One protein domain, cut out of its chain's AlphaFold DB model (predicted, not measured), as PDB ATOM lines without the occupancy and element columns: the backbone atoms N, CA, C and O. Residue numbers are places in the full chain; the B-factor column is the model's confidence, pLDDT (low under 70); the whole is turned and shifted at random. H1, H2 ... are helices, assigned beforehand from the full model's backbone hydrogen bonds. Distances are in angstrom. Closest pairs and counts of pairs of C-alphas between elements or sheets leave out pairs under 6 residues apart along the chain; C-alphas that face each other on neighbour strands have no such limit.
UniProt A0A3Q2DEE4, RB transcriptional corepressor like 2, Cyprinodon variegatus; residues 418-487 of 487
ATOM      1  N   ALA A 418       1.677  32.085 125.805       54.22
ATOM      2  CA  ALA A 418       0.362  32.657 126.116       54.22
ATOM      3  C   ALA A 418      -0.849  31.841 125.588       54.22
ATOM      4  O   ALA A 418      -1.844  31.673 126.290       54.22
ATOM      5  N   ALA A 419      -0.751  31.275 124.380       56.66
ATOM      6  CA  ALA A 419      -1.813  30.470 123.767       56.66
ATOM      7  C   ALA A 419      -2.089  29.139 124.499       56.66
ATOM      8  O   ALA A 419      -3.228  28.679 124.521       56.66
ATOM      9  N   PHE A 420      -1.078  28.538 125.135       61.25
ATOM     10  CA  PHE A 420      -1.236  27.317 125.930       61.25
ATOM     11  C   PHE A 420      -2.095  27.569 127.182       61.25
ATOM     12  O   PHE A 420      -2.905  26.727 127.566       61.25
ATOM     13  N   TYR A 421      -1.977  28.757 127.786       63.12
ATOM     14  CA  TYR A 421      -2.710  29.118 129.003       63.12
ATOM     15  C   TYR A 421      -4.218  29.220 128.775       63.12
ATOM     16  O   TYR A 421      -4.981  28.767 129.623       63.12
ATOM     17  N   LEU A 422      -4.649  29.756 127.628       63.34
ATOM     18  CA  LEU A 422      -6.071  29.901 127.294       63.34
ATOM     19  C   LEU A 422      -6.778  28.539 127.244       63.34
ATOM     20  O   LEU A 422      -7.820  28.356 127.870       63.34
ATOM     21  N   CYS A 423      -6.159  27.554 126.585       64.38
ATOM     22  CA  CYS A 423      -6.694  26.194 126.508       64.38
ATOM     23  C   CYS A 423      -6.792  25.533 127.891       64.38
ATOM     24  O   CYS A 423      -7.775  24.859 128.194       64.38
ATOM     25  N   VAL A 424      -5.786  25.730 128.751       69.62
ATOM     26  CA  VAL A 424      -5.773  25.137 130.097       69.62
ATOM     27  C   VAL A 424      -6.824  25.778 131.005       69.62
ATOM     28  O   VAL A 424      -7.462  25.060 131.772       69.62
ATOM     29  N   ILE A 425      -7.039  27.097 130.912       70.12
ATOM     30  CA  ILE A 425      -8.040  27.808 131.722       70.12
ATOM     31  C   ILE A 425      -9.452  27.296 131.414       70.12
ATOM     32  O   ILE A 425     -10.170  26.924 132.345       70.12
ATOM     33  N   GLU A 426      -9.838  27.210 130.135       71.75
ATOM     34  CA  GLU A 426     -11.172  26.723 129.754       71.75
ATOM     35  C   GLU A 426     -11.392  25.277 130.225       71.75
ATOM     36  O   GLU A 426     -12.415  24.961 130.843       71.75
ATOM     37  N   VAL A 427     -10.410  24.399 129.991       69.94
ATOM     38  CA  VAL A 427     -10.475  22.990 130.404       69.94
ATOM     39  C   VAL A 427     -10.581  22.869 131.922       69.94
ATOM     40  O   VAL A 427     -11.403  22.090 132.404       69.94
ATOM     41  N   LEU A 428      -9.809  23.647 132.685       70.25
ATOM     42  CA  LEU A 428      -9.851  23.644 134.148       70.25
ATOM     43  C   LEU A 428     -11.224  24.077 134.672       70.25
ATOM     44  O   LEU A 428     -11.804  23.378 135.501       70.25
ATOM     45  N   VAL A 429     -11.760  25.194 134.170       72.81
ATOM     46  CA  VAL A 429     -13.064  25.727 134.600       72.81
ATOM     47  C   VAL A 429     -14.203  24.768 134.243       72.81
ATOM     48  O   VAL A 429     -15.137  24.607 135.027       72.81
ATOM     49  N   ARG A 430     -14.129  24.090 133.090       72.31
ATOM     50  CA  ARG A 430     -15.123  23.081 132.687       72.31
ATOM     51  C   ARG A 430     -15.006  21.781 133.483       72.31
ATOM     52  O   ARG A 430     -16.030  21.168 133.786       72.31
ATOM     53  N   SER A 431     -13.787  21.352 133.800       71.50
ATOM     54  CA  SER A 431     -13.536  20.061 134.450       71.50
ATOM     55  C   SER A 431     -13.754  20.107 135.961       71.50
ATOM     56  O   SER A 431     -14.200  19.116 136.532       71.50
ATOM     57  N   GLU A 432     -13.473  21.241 136.610       76.44
ATOM     58  CA  GLU A 432     -13.573  21.386 138.064       76.44
ATOM     59  C   GLU A 432     -14.761  22.267 138.472       76.44
ATOM     60  O   GLU A 432     -14.657  23.479 138.667       76.44
ATOM     61  N   GLN A 433     -15.920  21.630 138.646       74.94
ATOM     62  CA  GLN A 433     -17.161  22.297 139.054       74.94
ATOM     63  C   GLN A 433     -17.124  22.794 140.514       74.94
ATOM     64  O   GLN A 433     -17.961  23.604 140.917       74.94
ATOM     65  N   GLY A 434     -16.160  22.334 141.323       73.88
ATOM     66  CA  GLY A 434     -15.974  22.758 142.712       73.88
ATOM     67  C   GLY A 434     -15.322  24.137 142.882       73.88
ATOM     68  O   GLY A 434     -15.290  24.661 144.006       73.88
ATOM     69  N   LEU A 435     -14.820  24.751 141.801       74.62
ATOM     70  CA  LEU A 435     -14.172  26.063 141.853       74.62
ATOM     71  C   LEU A 435     -15.116  27.152 142.385       74.62
ATOM     72  O   LEU A 435     -16.314  27.212 142.104       74.62
ATOM     73  N   SER A 436     -14.558  28.061 143.183       75.50
ATOM     74  CA  SER A 436     -15.309  29.227 143.646       75.50
ATOM     75  C   SER A 436     -15.541  30.222 142.511       75.50
ATOM     76  O   SER A 436     -14.714  30.354 141.611       75.50
ATOM     77  N   ARG A 437     -16.636  30.987 142.591       76.94
ATOM     78  CA  ARG A 437     -16.922  32.065 141.635       76.94
ATOM     79  C   ARG A 437     -15.778  33.077 141.579       76.94
ATOM     80  O   ARG A 437     -15.495  33.622 140.520       76.94
ATOM     81  N   GLU A 438     -15.131  33.327 142.712       74.00
ATOM     82  CA  GLU A 438     -13.988  34.226 142.830       74.00
ATOM     83  C   GLU A 438     -12.762  33.690 142.079       74.00
ATOM     84  O   GLU A 438     -12.119  34.452 141.360       74.00
ATOM     85  N   VAL A 439     -12.480  32.387 142.182       74.12
ATOM     86  CA  VAL A 439     -11.393  31.732 141.435       74.12
ATOM     87  C   VAL A 439     -11.693  31.713 139.938       74.12
ATOM     88  O   VAL A 439     -10.832  32.095 139.156       74.12
ATOM     89  N   VAL A 440     -12.919  31.369 139.528       77.06
ATOM     90  CA  VAL A 440     -13.323  31.413 138.108       77.06
ATOM     91  C   VAL A 440     -13.200  32.832 137.552       77.06
ATOM     92  O   VAL A 440     -12.629  33.036 136.488       77.06
ATOM     93  N   LYS A 441     -13.661  33.843 138.299       78.00
ATOM     94  CA  LYS A 441     -13.503  35.246 137.901       78.00
ATOM     95  C   LYS A 441     -12.030  35.632 137.746       78.00
ATOM     96  O   LYS A 441     -11.704  36.355 136.813       78.00
ATOM     97  N   HIS A 442     -11.159  35.181 138.646       75.69
ATOM     98  CA  HIS A 442      -9.726  35.441 138.542       75.69
ATOM     99  C   HIS A 442      -9.112  34.778 137.303       75.69
ATOM    100  O   HIS A 442      -8.377  35.434 136.575       75.69
ATOM    101  N   LEU A 443      -9.457  33.518 137.028       73.38
ATOM    102  CA  LEU A 443      -9.001  32.810 135.832       73.38
ATOM    103  C   LEU A 443      -9.449  33.522 134.545       73.38
ATOM    104  O   LEU A 443      -8.626  33.720 133.659       73.38
ATOM    105  N   ASN A 444     -10.692  34.012 134.488       77.44
ATOM    106  CA  ASN A 444     -11.176  34.810 133.355       77.44
ATOM    107  C   ASN A 444     -10.425  36.145 133.215       77.44
ATOM    108  O   ASN A 444     -10.148  36.586 132.109       77.44
ATOM    109  N   GLN A 445     -10.057  36.799 134.320       75.31
ATOM    110  CA  GLN A 445      -9.238  38.018 134.260       75.31
ATOM    111  C   GLN A 445      -7.827  37.738 133.733       75.31
ATOM    112  O   GLN A 445      -7.263  38.563 133.020       75.31
ATOM    113  N   VAL A 446      -7.248  36.587 134.082       72.56
ATOM    114  CA  VAL A 446      -5.966  36.145 133.518       72.56
ATOM    115  C   VAL A 446      -6.118  35.861 132.023       72.56
ATOM    116  O   VAL A 446      -5.270  36.280 131.243       72.56
ATOM    117  N   GLU A 447      -7.210  35.215 131.613       74.50
ATOM    118  CA  GLU A 447      -7.544  34.989 130.203       74.50
ATOM    119  C   GLU A 447      -7.624  36.311 129.418       74.50
ATOM    120  O   GLU A 447      -6.972  36.458 128.385       74.50
ATOM    121  N   GLU A 448      -8.344  37.303 129.949       79.50
ATOM    122  CA  GLU A 448      -8.446  38.649 129.371       79.50
ATOM    123  C   GLU A 448      -7.065  39.314 129.230       79.50
ATOM    124  O   GLU A 448      -6.741  39.810 128.153       79.50
ATOM    125  N   GLN A 449      -6.216  39.253 130.263       75.12
ATOM    126  CA  GLN A 449      -4.853  39.812 130.228       75.12
ATOM    127  C   GLN A 449      -3.965  39.152 129.167       75.12
ATOM    128  O   GLN A 449      -3.159  39.807 128.493       75.12
ATOM    129  N   VAL A 450      -4.118  37.839 129.004       74.94
ATOM    130  CA  VAL A 450      -3.407  37.081 127.979       74.94
ATOM    131  C   VAL A 450      -3.849  37.517 126.583       74.94
ATOM    132  O   VAL A 450      -2.996  37.807 125.742       74.94
ATOM    133  N   LEU A 451      -5.162  37.609 126.357       79.94
ATOM    134  CA  LEU A 451      -5.758  37.999 125.079       79.94
ATOM    135  C   LEU A 451      -5.493  39.464 124.712       79.94
ATOM    136  O   LEU A 451      -5.341  39.764 123.527       79.94
ATOM    137  N   GLU A 452      -5.436  40.371 125.688       81.62
ATOM    138  CA  GLU A 452      -5.263  41.805 125.432       81.62
ATOM    139  C   GLU A 452      -3.802  42.202 125.182       81.62
ATOM    140  O   GLU A 452      -3.551  43.133 124.418       81.62
ATOM    141  N   SER A 453      -2.828  41.523 125.811       79.44
ATOM    142  CA  SER A 453      -1.433  41.990 125.794       79.44
ATOM    143  C   SER A 453      -0.373  40.888 125.740       79.44
ATOM    144  O   SER A 453       0.514  40.948 124.886       79.44
ATOM    145  N   LEU A 454      -0.434  39.870 126.605       76.38
ATOM    146  CA  LEU A 454       0.692  38.939 126.780       76.38
ATOM    147  C   LEU A 454       0.930  38.070 125.540       76.38
ATOM    148  O   LEU A 454       2.080  37.864 125.140       76.38
ATOM    149  N   ALA A 455      -0.148  37.635 124.877       76.69
ATOM    150  CA  ALA A 455      -0.075  36.869 123.634       76.69
ATOM    151  C   ALA A 455       0.550  37.645 122.465       76.69
ATOM    152  O   ALA A 455       0.990  37.030 121.495       76.69
ATOM    153  N   TRP A 456       0.628  38.974 122.566       81.50
ATOM    154  CA  TRP A 456       1.110  39.870 121.513       81.50
ATOM    155  C   TRP A 456       2.541  40.367 121.743       81.50
ATOM    156  O   TRP A 456       3.061  41.154 120.953       81.50
ATOM    157  N   THR A 457       3.212  39.907 122.800       82.31
ATOM    158  CA  THR A 457       4.622  40.240 123.055       82.31
ATOM    159  C   THR A 457       5.529  39.728 121.932       82.31
ATOM    160  O   THR A 457       5.225  38.737 121.269       82.31
ATOM    161  N   SER A 458       6.662  40.394 121.687       81.44
ATOM    162  CA  SER A 458       7.547  40.091 120.546       81.44
ATOM    163  C   SER A 458       8.112  38.663 120.546       81.44
ATOM    164  O   SER A 458       8.405  38.129 119.480       81.44
ATOM    165  N   GLY A 459       8.239  38.039 121.721       77.81
ATOM    166  CA  GLY A 459       8.689  36.653 121.888       77.81
ATOM    167  C   GLY A 459       7.588  35.593 121.771       77.81
ATOM    168  O   GLY A 459       7.881  34.414 121.937       77.81
ATOM    169  N   SER A 460       6.336  35.984 121.517       78.19
ATOM    170  CA  SER A 460       5.196  35.063 121.488       78.19
ATOM    171  C   SER A 460       5.241  34.101 120.284       78.19
ATOM    172  O   SER A 460       5.482  34.543 119.151       78.19
ATOM    173  N   PRO A 461       4.924  32.802 120.467       74.62
ATOM    174  CA  PRO A 461       4.795  31.831 119.384       74.62
ATOM    175  C   PRO A 461       3.606  32.152 118.470       74.62
ATOM    176  O   PRO A 461       3.586  31.695 117.327       74.62
ATOM    177  N   LEU A 462       2.657  32.997 118.909       78.44
ATOM    178  CA  LEU A 462       1.559  33.487 118.071       78.44
ATOM    179  C   LEU A 462       2.090  34.098 116.770       78.44
ATOM    180  O   LEU A 462       1.548  33.841 115.696       78.44
ATOM    181  N   TRP A 463       3.195  34.848 116.839       84.06
ATOM    182  CA  TRP A 463       3.818  35.447 115.659       84.06
ATOM    183  C   TRP A 463       4.370  34.404 114.687       84.06
ATOM    184  O   TRP A 463       4.400  34.659 113.486       84.06
ATOM    185  N   GLN A 464       4.794  33.232 115.168       81.38
ATOM    186  CA  GLN A 464       5.236  32.134 114.306       81.38
ATOM    187  C   GLN A 464       4.041  31.483 113.604       81.38
ATOM    188  O   GLN A 464       4.085  31.283 112.391       81.38
ATOM    189  N   SER A 465       2.943  31.237 114.326       78.56
ATOM    190  CA  SER A 465       1.702  30.711 113.742       78.56
ATOM    191  C   SER A 465       1.080  31.673 112.726       78.56
ATOM    192  O   SER A 465       0.595  31.243 111.685       78.56
ATOM    193  N   LEU A 466       1.135  32.983 112.975       82.38
ATOM    194  CA  LEU A 466       0.639  34.003 112.044       82.38
ATOM    195  C   LEU A 466       1.522  34.190 110.801       82.38
ATOM    196  O   LEU A 466       1.056  34.726 109.801       82.38
ATOM    197  N   ARG A 467       2.789  33.754 110.829       82.62
ATOM    198  CA  ARG A 467       3.638  33.737 109.624       82.62
ATOM    199  C   ARG A 467       3.233  32.630 108.656       82.62
ATOM    200  O   ARG A 467       3.404  32.796 107.453       82.62
ATOM    201  N   THR A 468       2.734  31.509 109.172       79.56
ATOM    202  CA  THR A 468       2.332  30.346 108.368       79.56
ATOM    203  C   THR A 468       0.834  30.315 108.065       79.56
ATOM    204  O   THR A 468       0.426  29.659 107.109       79.56
ATOM    205  N   ALA A 469       0.012  31.042 108.828       78.69
ATOM    206  CA  ALA A 469      -1.439  31.081 108.679       78.69
ATOM    207  C   ALA A 469      -1.966  32.486 108.351       78.69
ATOM    208  O   ALA A 469      -1.494  33.495 108.868       78.69
ATOM    209  N   LYS A 470      -3.023  32.556 107.533       81.50
ATOM    210  CA  LYS A 470      -3.762  33.805 107.306       81.50
ATOM    211  C   LYS A 470      -4.519  34.194 108.580       81.50
ATOM    212  O   LYS A 470      -5.224  33.359 109.145       81.50
ATOM    213  N   VAL A 471      -4.410  35.460 108.992       82.88
ATOM    214  CA  VAL A 471      -5.163  35.997 110.138       82.88
ATOM    215  C   VAL A 471      -6.667  35.833 109.868       82.88
ATOM    216  O   VAL A 471      -7.153  36.370 108.866       82.88
ATOM    217  N   PRO A 472      -7.406  35.095 110.714       81.94
ATOM    218  CA  PRO A 472      -8.821  34.854 110.489       81.94
ATOM    219  C   PRO A 472      -9.649  36.102 110.810       81.94
ATOM    220  O   PRO A 472      -9.401  36.819 111.780       81.94
ATOM    221  N   SER A 473     -10.681  36.342 110.010       84.00
ATOM    222  CA  SER A 473     -11.707  37.344 110.283       84.00
ATOM    223  C   SER A 473     -12.642  36.894 111.414       84.00
ATOM    224  O   SER A 473     -12.840  35.701 111.658       84.00
ATOM    225  N   CYS A 474     -13.313  37.850 112.067       80.81
ATOM    226  CA  CYS A 474     -14.286  37.554 113.127       80.81
ATOM    227  C   CYS A 474     -15.404  36.594 112.659       80.81
ATOM    228  O   CYS A 474     -15.862  35.741 113.420       80.81
ATOM    229  N   GLN A 475     -15.821  36.688 111.390       79.12
ATOM    230  CA  GLN A 475     -16.848  35.815 110.816       79.12
ATOM    231  C   GLN A 475     -16.365  34.365 110.646       79.12
ATOM    232  O   GLN A 475     -17.138  33.438 110.886       79.12
ATOM    233  N   GLU A 476     -15.102  34.156 110.266       78.62
ATOM    234  CA  GLU A 476     -14.507  32.821 110.105       78.62
ATOM    235  C   GLU A 476     -14.348  32.106 111.450       78.62
ATOM    236  O   GLU A 476     -14.660  30.920 111.557       78.62
ATOM    237  N   VAL A 477     -13.941  32.832 112.498       77.25
ATOM    238  CA  VAL A 477     -13.820  32.276 113.857       77.25
ATOM    239  C   VAL A 477     -15.192  31.899 114.423       77.25
ATOM    240  O   VAL A 477     -15.364  30.797 114.944       77.25
ATOM    241  N   ARG A 478     -16.206  32.762 114.253       67.88
ATOM    242  CA  ARG A 478     -17.566  32.503 114.756       67.88
ATOM    243  C   ARG A 478     -18.190  31.258 114.117       67.88
ATOM    244  O   ARG A 478     -18.814  30.472 114.819       67.88
ATOM    245  N   LYS A 479     -17.997  31.036 112.810       57.06
ATOM    246  CA  LYS A 479     -18.500  29.833 112.114       57.06
ATOM    247  C   LYS A 479     -17.883  28.536 112.649       57.06
ATOM    248  O   LYS A 479     -18.589  27.539 112.748       57.06
ATOM    249  N   ARG A 480     -16.600  28.553 113.031       56.09
ATOM    250  CA  ARG A 480     -15.904  27.380 113.592       56.09
ATOM    251  C   ARG A 480     -16.399  27.006 114.991       56.09
ATOM    252  O   ARG A 480     -16.540  25.823 115.266       56.09
ATOM    253  N   GLN A 481     -16.738  27.981 115.841       47.53
ATOM    254  CA  GLN A 481     -17.314  27.700 117.166       47.53
ATOM    255  C   GLN A 481     -18.676  26.991 117.093       47.53
ATOM    256  O   GLN A 481     -18.944  26.123 117.914       47.53
ATOM    257  N   PHE A 482     -19.520  27.310 116.105       35.31
ATOM    258  CA  PHE A 482     -20.832  26.664 115.960       35.31
ATOM    259  C   PHE A 482     -20.756  25.198 115.508       35.31
ATOM    260  O   PHE A 482     -21.649  24.433 115.851       35.31
ATOM    261  N   HIS A 483     -19.721  24.787 114.767       37.44
ATOM    262  CA  HIS A 483     -19.547  23.376 114.387       37.44
ATOM    263  C   HIS A 483     -19.074  22.503 115.556       37.44
ATOM    264  O   HIS A 483     -19.553  21.388 115.695       37.44
ATOM    265  N   VAL A 484     -18.219  23.025 116.443       39.84
ATOM    266  CA  VAL A 484     -17.694  22.274 117.605       39.84
ATOM    267  C   VAL A 484     -18.749  22.050 118.707       39.84
ATOM    268  O   VAL A 484     -18.559  21.206 119.567       39.84
ATOM    269  N   TRP A 485     -19.864  22.790 118.701       29.66
ATOM    270  CA  TRP A 485     -20.984  22.595 119.641       29.66
ATOM    271  C   TRP A 485     -22.085  21.649 119.124       29.66
ATOM    272  O   TRP A 485     -23.029  21.368 119.861       29.66
ATOM    273  N   LEU A 486     -22.010  21.219 117.859       29.86
ATOM    274  CA  LEU A 486     -23.001  20.350 117.205       29.86
ATOM    275  C   LEU A 486     -22.525  18.893 117.034       29.86
ATOM    276  O   LEU A 486     -23.323  18.060 116.605       29.86
ATOM    277  N   GLU A 487     -21.276  18.596 117.398       28.48
ATOM    278  CA  GLU A 487     -20.718  17.248 117.610       28.48
ATOM    279  C   GLU A 487     -20.460  17.038 119.105       28.48
ATOM    280  O   GLU A 487     -20.679  15.899 119.583       28.48
TER     281      GLU A 487
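Overview. This is residues 418 to 487 of the 487 residues of the protein "RB transcriptional corepressor like 2" of Cyprinodon variegatus (UniProt A0A3Q2DEE4). What shape does the backbone make? H1 and H2 lie side by side as a helical hairpin, and beyond the end of H2 the chain passes through short H3 and turns back into H4, giving an open V with the hairpin as one arm, H4 as the other and H3 near the corner. Residues 464 to 487, with H4 among them, stick out free of the rest. What is it made of, and how large is it? The printed part has 70 residues with four named helices, in the order H1, H2, H3, H4, and no named strand, and its class is all helix. It is loose, with a radius of gyration of the C-alphas of 14.4 A, and flat, spanning 40 by 34 by 16 A.

Along the chain. Where do the first two helices run? H1 is residues 418 to 431, 20.5 A from first to last C-alpha, beginning at C-alpha 418 at (0.362, 32.657, 126.116). H2, the longest helix by residues, is residues 437 to 452 and 22.2 A long, beginning at C-alpha 437 at (-16.922, 32.065, 141.635). Where do the other two run? H3 is residues 462 to 468, 10.2 A long. H4 is residues 474 to 484, 16.3 A long, ending at C-alpha 484 at (-17.694, 22.274, 117.605).

Arrangement. How do H1 and H2 stand to each other? They touch and form a helical hairpin, running opposite ways at a shallow tilt of 23 degrees. Their closest C-alphas, those of Leu 422 and Glu 447, are 6.0 A apart. Where does H3 stand? H3 is close to H1 but not clearly touching it, with the closest C-alphas, those of Ala 419 and Leu 462, 7.3 A apart; their lines are only just about perpendicular, at 71 degrees. H2 and H3 are apart. What is near H4? H4 is apart from H1, from H2 and from H3. Are the helix backbones complete? Each O i to N i+4 pair is within hydrogen-bond range in H2 and H3; in H1 it is 8 of 10 pairs and in H4 6 of 7.

Size, cuts and confidence. How far does it reach? The two C-alphas farthest apart, those of Gly 434 and Arg 467, are 40.0 A apart. Residues 430 to 438 stand free, as do residues 464 to 487. Is the backbone continuous? The printed part has no cut; the links H1 to H2 and H3 to H4 are tight, and H2 to H3 is short. Where is the model unsure? The mean pLDDT of the printed part is 70.8, and residues 418 to 424, residue 427 and residues 478 to 487 are under 70.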